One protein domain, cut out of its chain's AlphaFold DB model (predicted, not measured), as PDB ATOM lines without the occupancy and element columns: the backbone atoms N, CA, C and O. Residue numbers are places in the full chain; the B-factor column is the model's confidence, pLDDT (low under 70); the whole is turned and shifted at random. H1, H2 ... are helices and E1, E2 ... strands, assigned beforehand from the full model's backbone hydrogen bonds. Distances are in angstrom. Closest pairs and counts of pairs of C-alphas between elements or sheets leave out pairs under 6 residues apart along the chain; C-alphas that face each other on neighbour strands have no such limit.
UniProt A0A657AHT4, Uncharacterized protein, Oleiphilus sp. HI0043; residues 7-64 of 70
ATOM      1  N   GLU A   7     164.031 185.962  40.329       92.06
ATOM      2  CA  GLU A   7     164.636 185.973  38.994       92.06
ATOM      3  C   GLU A   7     164.109 184.831  38.119       92.06
ATOM      4  O   GLU A   7     163.651 185.077  37.010       92.06
ATOM      5  N   VAL A   8     164.071 183.600  38.645       93.00
ATOM      6  CA  VAL A   8     163.549 182.440  37.901       93.00
ATOM      7  C   VAL A   8     162.051 182.582  37.632       93.00
ATOM      8  O   VAL A   8     161.584 182.228  36.554       93.00
ATOM      9  N   LEU A   9     161.281 183.102  38.594       89.81
ATOM     10  CA  LEU A   9     159.850 183.350  38.399       89.81
ATOM     11  C   LEU A   9     159.595 184.411  37.327       89.81
ATOM     12  O   LEU A   9     158.663 184.262  36.537       89.81
ATOM     13  N   GLN A  10     160.408 185.465  37.302       90.94
ATOM     14  CA  GLN A  10     160.307 186.518  36.304       90.94
ATOM     15  C   GLN A  10     160.683 185.996  34.916       90.94
ATOM     16  O   GLN A  10     159.881 186.128  33.999       90.94
ATOM     17  N   GLU A  11     161.818 185.305  34.789       96.50
ATOM     18  CA  GLU A  11     162.251 184.699  33.527       96.50
ATOM     19  C   GLU A  11     161.202 183.717  32.981       96.50
ATOM     20  O   GLU A  11     160.861 183.752  31.800       96.50
ATOM     21  N   PHE A  12     160.636 182.871  33.846       93.44
ATOM     22  CA  PHE A  12     159.563 181.961  33.457       93.44
ATOM     23  C   PHE A  12     158.309 182.711  32.988       93.44
ATOM     24  O   PHE A  12     157.699 182.330  31.991       93.44
ATOM     25  N   SER A  13     157.926 183.781  33.690       92.00
ATOM     26  CA  SER A  13     156.748 184.583  33.338       92.00
ATOM     27  C   SER A  13     156.918 185.277  31.985       92.00
ATOM     28  O   SER A  13     155.993 185.253  31.174       92.00
ATOM     29  N   ASP A  14     158.103 185.827  31.720       95.75
ATOM     30  CA  ASP A  14     158.435 186.478  30.450       95.75
ATOM     31  C   ASP A  14     158.370 185.474  29.284       95.75
ATOM     32  O   ASP A  14     157.773 185.761  28.247       95.75
ATOM     33  N   GLN A  15     158.887 184.254  29.478       96.56
ATOM     34  CA  GLN A  15     158.809 183.191  28.468       96.56
ATOM     35  C   GLN A  15     157.369 182.738  28.192       96.56
ATOM     36  O   GLN A  15     157.006 182.500  27.041       96.56
ATOM     37  N   VAL A  16     156.530 182.614  29.225       94.56
ATOM     38  CA  VAL A  16     155.111 182.263  29.041       94.56
ATOM     39  C   VAL A  16     154.388 183.348  28.244       94.56
ATOM     40  O   VAL A  16     153.648 183.019  27.318       94.56
ATOM     41  N   ALA A  17     154.631 184.624  28.555       91.69
ATOM     42  CA  ALA A  17     154.055 185.739  27.810       91.69
ATOM     43  C   ALA A  17     154.467 185.696  26.329       91.69
ATOM     44  O   ALA A  17     153.598 185.730  25.460       91.69
ATOM     45  N   GLU A  18     155.759 185.511  26.041       95.94
ATOM     46  CA  GLU A  18     156.275 185.401  24.670       95.94
ATOM     47  C   GLU A  18     155.641 184.229  23.901       95.94
ATOM     48  O   GLU A  18     155.250 184.373  22.741       95.94
ATOM     49  N   ILE A  19     155.488 183.060  24.534       96.06
ATOM     50  CA  ILE A  19     154.823 181.901  23.917       96.06
ATOM     51  C   ILE A  19     153.381 182.247  23.542       96.06
ATOM     52  O   ILE A  19     152.949 181.973  22.420       96.06
ATOM     53  N   CYS A  20     152.634 182.855  24.458       94.38
ATOM     54  CA  CYS A  20     151.233 183.186  24.231       94.38
ATOM     55  C   CYS A  20     151.052 184.292  23.178       94.38
ATOM     56  O   CYS A  20     150.138 184.195  22.357       94.38
ATOM     57  N   GLU A  21     151.946 185.283  23.138       91.88
ATOM     58  CA  GLU A  21     152.001 186.302  22.080       91.88
ATOM     59  C   GLU A  21     152.283 185.677  20.708       91.88
ATOM     60  O   GLU A  21     151.573 185.953  19.738       91.88
ATOM     61  N   ASN A  22     153.265 184.775  20.624       96.88
ATOM     62  CA  ASN A  22     153.607 184.062  19.389       96.88
ATOM     63  C   ASN A  22     152.463 183.175  18.881       96.88
ATOM     64  O   ASN A  22     152.307 182.980  17.674       96.88
ATOM     65  N   MET A  23     151.648 182.647  19.793       96.62
ATOM     66  CA  MET A  23     150.441 181.884  19.476       96.62
ATOM     67  C   MET A  23     149.235 182.767  19.124       96.62
ATOM     68  O   MET A  23     148.203 182.225  18.731       96.62
ATOM     69  N   GLN A  24     149.358 184.095  19.237       96.69
ATOM     70  CA  GLN A  24     148.279 185.064  19.014       96.69
ATOM     71  C   GLN A  24     147.039 184.768  19.871       96.69
ATOM     72  O   GLN A  24     145.909 184.854  19.391       96.69
ATOM     73  N   LEU A  25     147.252 184.369  21.129       95.12
ATOM     74  CA  LEU A  25     146.160 184.072  22.053       95.12
ATOM     75  C   LEU A  25     145.532 185.357  22.584       95.12
ATOM     76  O   LEU A  25     146.227 186.267  23.036       95.12
ATOM     77  N   GLU A  26     144.206 185.383  22.609       95.38
ATOM     78  CA  GLU A  26     143.460 186.384  23.365       95.38
ATOM     79  C   GLU A  26     143.646 186.160  24.880       95.38
ATOM     80  O   GLU A  26     143.931 185.034  25.305       95.38
ATOM     81  N   PRO A  27     143.446 187.189  25.727       92.56
ATOM     82  CA  PRO A  27     143.687 187.090  27.169       92.56
ATOM     83  C   PRO A  27     143.001 185.896  27.849       92.56
ATOM     84  O   PRO A  27     143.637 185.185  28.622       92.56
ATOM     85  N   ASP A  28     141.739 185.618  27.521       95.94
ATOM     86  CA  ASP A  28     141.009 184.487  28.110       95.94
ATOM     87  C   ASP A  28     141.598 183.136  27.667       95.94
ATOM     88  O   ASP A  28     141.739 182.217  28.470       95.94
ATOM     89  N   GLN A  29     142.038 183.031  26.409       95.81
ATOM     90  CA  GLN A  29     142.671 181.819  25.877       95.81
ATOM     91  C   GLN A  29     144.046 181.573  26.507       95.81
ATOM     92  O   GLN A  29     144.439 180.426  26.722       95.81
ATOM     93  N   MET A  30     144.778 182.644  26.813       94.75
ATOM     94  CA  MET A  30     146.033 182.582  27.556       94.75
ATOM     95  C   MET A  30     145.801 182.037  28.971       94.75
ATOM     96  O   MET A  30     146.516 181.131  29.401       94.75
ATOM     97  N   LEU A  31     144.782 182.539  29.679       94.19
ATOM     98  CA  LEU A  31     144.417 182.053  31.014       94.19
ATOM     99  C   LEU A  31     144.003 180.574  30.989       94.19
ATOM    100  O   LEU A  31     144.482 179.796  31.818       94.19
ATOM    101  N   ASP A  32     143.187 180.173  30.012       94.94
ATOM    102  CA  ASP A  32     142.781 178.778  29.815       94.94
ATOM    103  C   ASP A  32     143.981 177.865  29.532       94.94
ATOM    104  O   ASP A  32     144.079 176.769  30.097       94.94
ATOM    105  N   ALA A  33     144.925 178.312  28.697       95.12
ATOM    106  CA  ALA A  33     146.142 177.568  28.389       95.12
ATOM    107  C   ALA A  33     147.022 177.385  29.635       95.12
ATOM    108  O   ALA A  33     147.389 176.256  29.964       95.12
ATOM    109  N   ILE A  34     147.303 178.466  30.372       94.44
ATOM    110  CA  ILE A  34     148.112 178.429  31.601       94.44
ATOM    111  C   ILE A  34     147.463 177.518  32.648       94.44
ATOM    112  O   ILE A  34     148.137 176.665  33.234       94.44
ATOM    113  N   GLY A  35     146.152 177.659  32.864       94.50
ATOM    114  CA  GLY A  35     145.394 176.823  33.793       94.50
ATOM    115  C   GLY A  35     145.443 175.344  33.411       94.50
ATOM    116  O   GLY A  35     145.756 174.496  34.249       94.50
ATOM    117  N   SER A  36     145.222 175.031  32.132       94.38
ATOM    118  CA  SER A  36     145.287 173.662  31.604       94.38
ATOM    119  C   SER A  36     146.679 173.049  31.765       94.38
ATOM    120  O   SER A  36     146.803 171.895  32.181       94.38
ATOM    121  N   THR A  37     147.738 173.818  31.499       94.38
ATOM    122  CA  THR A  37     149.125 173.381  31.700       94.38
ATOM    123  C   THR A  37     149.425 173.120  33.174       94.38
ATOM    124  O   THR A  37     150.032 172.098  33.493       94.38
ATOM    125  N   PHE A  38     148.974 173.986  34.086       94.56
ATOM    126  CA  PHE A  38     149.146 173.783  35.525       94.56
ATOM    127  C   PHE A  38     148.444 172.505  36.010       94.56
ATOM    128  O   PHE A  38     149.074 171.682  36.677       94.56
ATOM    129  N   ILE A  39     147.183 172.291  35.620       93.94
ATOM    130  CA  ILE A  39     146.425 171.069  35.936       93.94
ATOM    131  C   ILE A  39     147.146 169.834  35.385       93.94
ATOM    132  O   ILE A  39     147.405 168.884  36.126       93.94
ATOM    133  N   GLY A  40     147.526 169.855  34.105       93.00
ATOM    134  CA  GLY A  40     148.233 168.752  33.456       93.00
ATOM    135  C   GLY A  40     149.558 168.414  34.141       93.00
ATOM    136  O   GLY A  40     149.852 167.239  34.360       93.00
ATOM    137  N   ALA A  41     150.328 169.425  34.553       94.00
ATOM    138  CA  ALA A  41     151.567 169.235  35.299       94.00
ATOM    139  C   ALA A  41     151.315 168.548  36.650       94.00
ATOM    140  O   ALA A  41     151.964 167.544  36.950       94.00
ATOM    141  N   VAL A  42     150.345 169.031  37.436       94.44
ATOM    142  CA  VAL A  42     149.958 168.430  38.725       94.44
ATOM    143  C   VAL A  42     149.616 166.947  38.556       94.44
ATOM    144  O   VAL A  42     150.192 166.105  39.252       94.44
ATOM    145  N   LEU A  43     148.762 166.620  37.580       91.81
ATOM    146  CA  LEU A  43     148.366 165.242  37.287       91.81
ATOM    147  C   LEU A  43     149.548 164.385  36.803       91.81
ATOM    148  O   LEU A  43     149.693 163.243  37.236       91.81
ATOM    149  N   SER A  44     150.430 164.928  35.956       93.75
ATOM    150  CA  SER A  44     151.608 164.212  35.434       93.75
ATOM    151  C   SER A  44     152.613 163.822  36.524       93.75
ATOM    152  O   SER A  44     153.290 162.802  36.409       93.75
ATOM    153  N   PHE A  45     152.663 164.589  37.617       94.06
ATOM    154  CA  PHE A  45     153.459 164.273  38.802       94.06
ATOM    155  C   PHE A  45     152.741 163.333  39.783       94.06
ATOM    156  O   PHE A  45     153.242 163.102  40.883       94.06
ATOM    157  N   GLY A  46     151.576 162.794  39.407       91.50
ATOM    158  CA  GLY A  46     150.792 161.869  40.224       91.50
ATOM    159  C   GLY A  46     150.125 162.525  41.431       91.50
ATOM    160  O   GLY A  46     149.756 161.828  42.374       91.50
ATOM    161  N   LYS A  47     149.993 163.856  41.434       92.12
ATOM    162  CA  LYS A  47     149.295 164.585  42.493       92.12
ATOM    163  C   LYS A  47     147.821 164.716  42.137       92.12
ATOM    164  O   LYS A  47     147.482 164.998  40.991       92.12
ATOM    165  N   THR A  48     146.964 164.536  43.131       87.81
ATOM    166  CA  THR A  48     145.502 164.647  42.989       87.81
ATOM    167  C   THR A  48     144.939 165.863  43.715       87.81
ATOM    168  O   THR A  48     143.825 166.293  43.431       87.81
ATOM    169  N   ASP A  49     145.725 166.427  44.632       91.31
ATOM    170  CA  ASP A  49     145.459 167.648  45.372       91.31
ATOM    171  C   ASP A  49     146.738 168.501  45.427       91.31
ATOM    172  O   ASP A  49     147.750 168.158  46.041       91.31
ATOM    173  N   TYR A  50     146.744 169.638  44.735       94.94
ATOM    174  CA  TYR A  50     147.889 170.547  44.799       94.94
ATOM    175  C   TYR A  50     147.446 171.998  44.824       94.94
ATOM    176  O   TYR A  50     146.688 172.451  43.967       94.94
ATOM    177  N   ARG A  51     147.954 172.731  45.817       93.81
ATOM    178  CA  ARG A  51     147.695 174.153  46.013       93.81
ATOM    179  C   ARG A  51     148.981 174.945  45.834       93.81
ATOM    180  O   ARG A  51     149.991 174.641  46.467       93.81
ATOM    181  N   VAL A  52     148.905 175.984  45.012       91.12
ATOM    182  CA  VAL A  52     149.908 177.048  44.937       91.12
ATOM    183  C   VAL A  52     149.346 178.271  45.649       91.12
ATOM    184  O   VAL A  52     148.184 178.636  45.460       91.12
ATOM    185  N   GLU A  53     150.169 178.898  46.480       91.25
ATOM    186  CA  GLU A  53     149.824 180.105  47.225       91.25
ATOM    187  C   GLU A  53     150.880 181.177  46.973       91.25
ATOM    188  O   GLU A  53     152.079 180.934  47.114       91.25
ATOM    189  N   VAL A  54     150.416 182.370  46.609       85.06
ATOM    190  CA  VAL A  54     151.220 183.588  46.581       85.06
ATOM    191  C   VAL A  54     150.835 184.382  47.823       85.06
ATOM    192  O   VAL A  54     149.762 184.987  47.873       85.06
ATOM    193  N   SER A  55     151.696 184.328  48.840       85.06
ATOM    194  CA  SER A  55     151.448 184.887  50.173       85.06
ATOM    195  C   SER A  55     150.908 186.318  50.116       85.06
ATOM    196  O   SER A  55     151.575 187.228  49.630       85.06
ATOM    197  N   GLY A  56     149.696 186.514  50.642       84.69
ATOM    198  CA  GLY A  56     149.039 187.823  50.715       84.69
ATOM    199  C   GLY A  56     148.415 188.329  49.409       84.69
ATOM    200  O   GLY A  56     147.900 189.444  49.401       84.69
ATOM    201  N   VAL A  57     148.433 187.534  48.331       90.50
ATOM    202  CA  VAL A  57     147.884 187.919  47.020       90.50
ATOM    203  C   VAL A  57     146.743 186.994  46.599       90.50
ATOM    204  O   VAL A  57     145.614 187.457  46.451       90.50
ATOM    205  N   ALA A  58     147.012 185.698  46.405       92.31
ATOM    206  CA  ALA A  58     146.036 184.742  45.876       92.31
ATOM    207  C   ALA A  58     146.474 183.280  46.087       92.31
ATOM    208  O   ALA A  58     147.627 182.995  46.410       92.31
ATOM    209  N   SER A  59     145.563 182.336  45.839       93.69
ATOM    210  CA  SER A  59     145.896 180.913  45.728       93.69
ATOM    211  C   SER A  59     145.095 180.226  44.628       93.69
ATOM    212  O   SER A  59     143.940 180.585  44.412       93.69
ATOM    213  N   ALA A  60     145.682 179.203  44.012       93.44
ATOM    214  CA  ALA A  60     145.040 178.322  43.038       93.44
ATOM    215  C   ALA A  60     145.160 176.860  43.495       93.44
ATOM    216  O   ALA A  60     146.172 176.476  44.088       93.44
ATOM    217  N   MET A  61     144.133 176.050  43.233       94.31
ATOM    218  CA  MET A  61     144.075 174.645  43.640       94.31
ATOM    219  C   MET A  61     143.638 173.761  42.475       94.31
ATOM    220  O   MET A  61     142.718 174.108  41.740       94.31
ATOM    221  N   VAL A  62     144.301 172.617  42.343       94.38
ATOM    222  CA  VAL A  62     143.879 171.506  41.491       94.38
ATOM    223  C   VAL A  62     143.345 170.408  42.395       94.38
ATOM    224  O   VAL A  62     144.046 169.970  43.309       94.38
ATOM    225  N   GLU A  63     142.118 169.980  42.122       91.62
ATOM    226  CA  GLU A  63     141.459 168.842  42.756       91.62
ATOM    227  C   GLU A  63     140.961 167.911  41.649       91.62
ATOM    228  O   GLU A  63     140.178 168.319  40.785       91.62
ATOM    229  N   THR A  64     141.451 166.672  41.630       85.25
ATOM    230  CA  THR A  64     140.996 165.683  40.651       85.25
ATOM    231  C   THR A  64     139.569 165.260  40.974       85.25
ATOM    232  O   THR A  64     139.307 164.663  42.017       85.25
TER     233      THR A  64
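Overview. This is residues 7 to 64 of the 70 residues of an uncharacterized protein of Oleiphilus sp. HI0043 (UniProt A0A657AHT4). A two-stranded hairpin, E1 and E2, packs mainly by E2 on the second half of a long helix, H2; the helix before it in the chain, H1, meets the first part of H2 at a steep angle near Cys 20 and Met 30, and its residues 7 to 15 stick out. The frame is open, with H1 apart from the hairpin. The 58 printed residues hold H1, H2, E1, E2 in chain order, a mixed class with one antiparallel sheet. It is only just loose, close to compact: radius of gyration of the C-alphas 12.7 A, spans 32 by 24 by 19 A.

Arrangement. E1, residues 49 to 54, and E2, residues 58 to 63, form an antiparallel hairpin at 172 degrees; N 52 and O 60 are within hydrogen-bond range at 2.9 A. The closest C-alphas of E2 and H2, residues 27 to 44, are Val 62 and Ile 39, 6.1 A apart. H1, residues 7 to 22, is close to H2 but not clearly touching, the closest C-alphas being Cys 20 and Met 30 at 6.2 A; they run opposite ways at a steep tilt of 58 degrees. In H1 and H2 every O i to N i+4 pair is within hydrogen-bond range.

Along the chain. H2 is 25.6 A long, H1 22.6 A, E1 17.0 A and E2 16.8 A. H1 begins at C-alpha 7 (164.636, 185.973, 38.994); E2 ends at C-alpha 63 (141.459, 168.842, 42.756).

Size, cuts and confidence. The C-alphas farthest apart, Asn 22 and Gly 56, are 31.9 A apart. The printed part has no cut, its three links are tight, and no printed residue is under 70 in pLDDT.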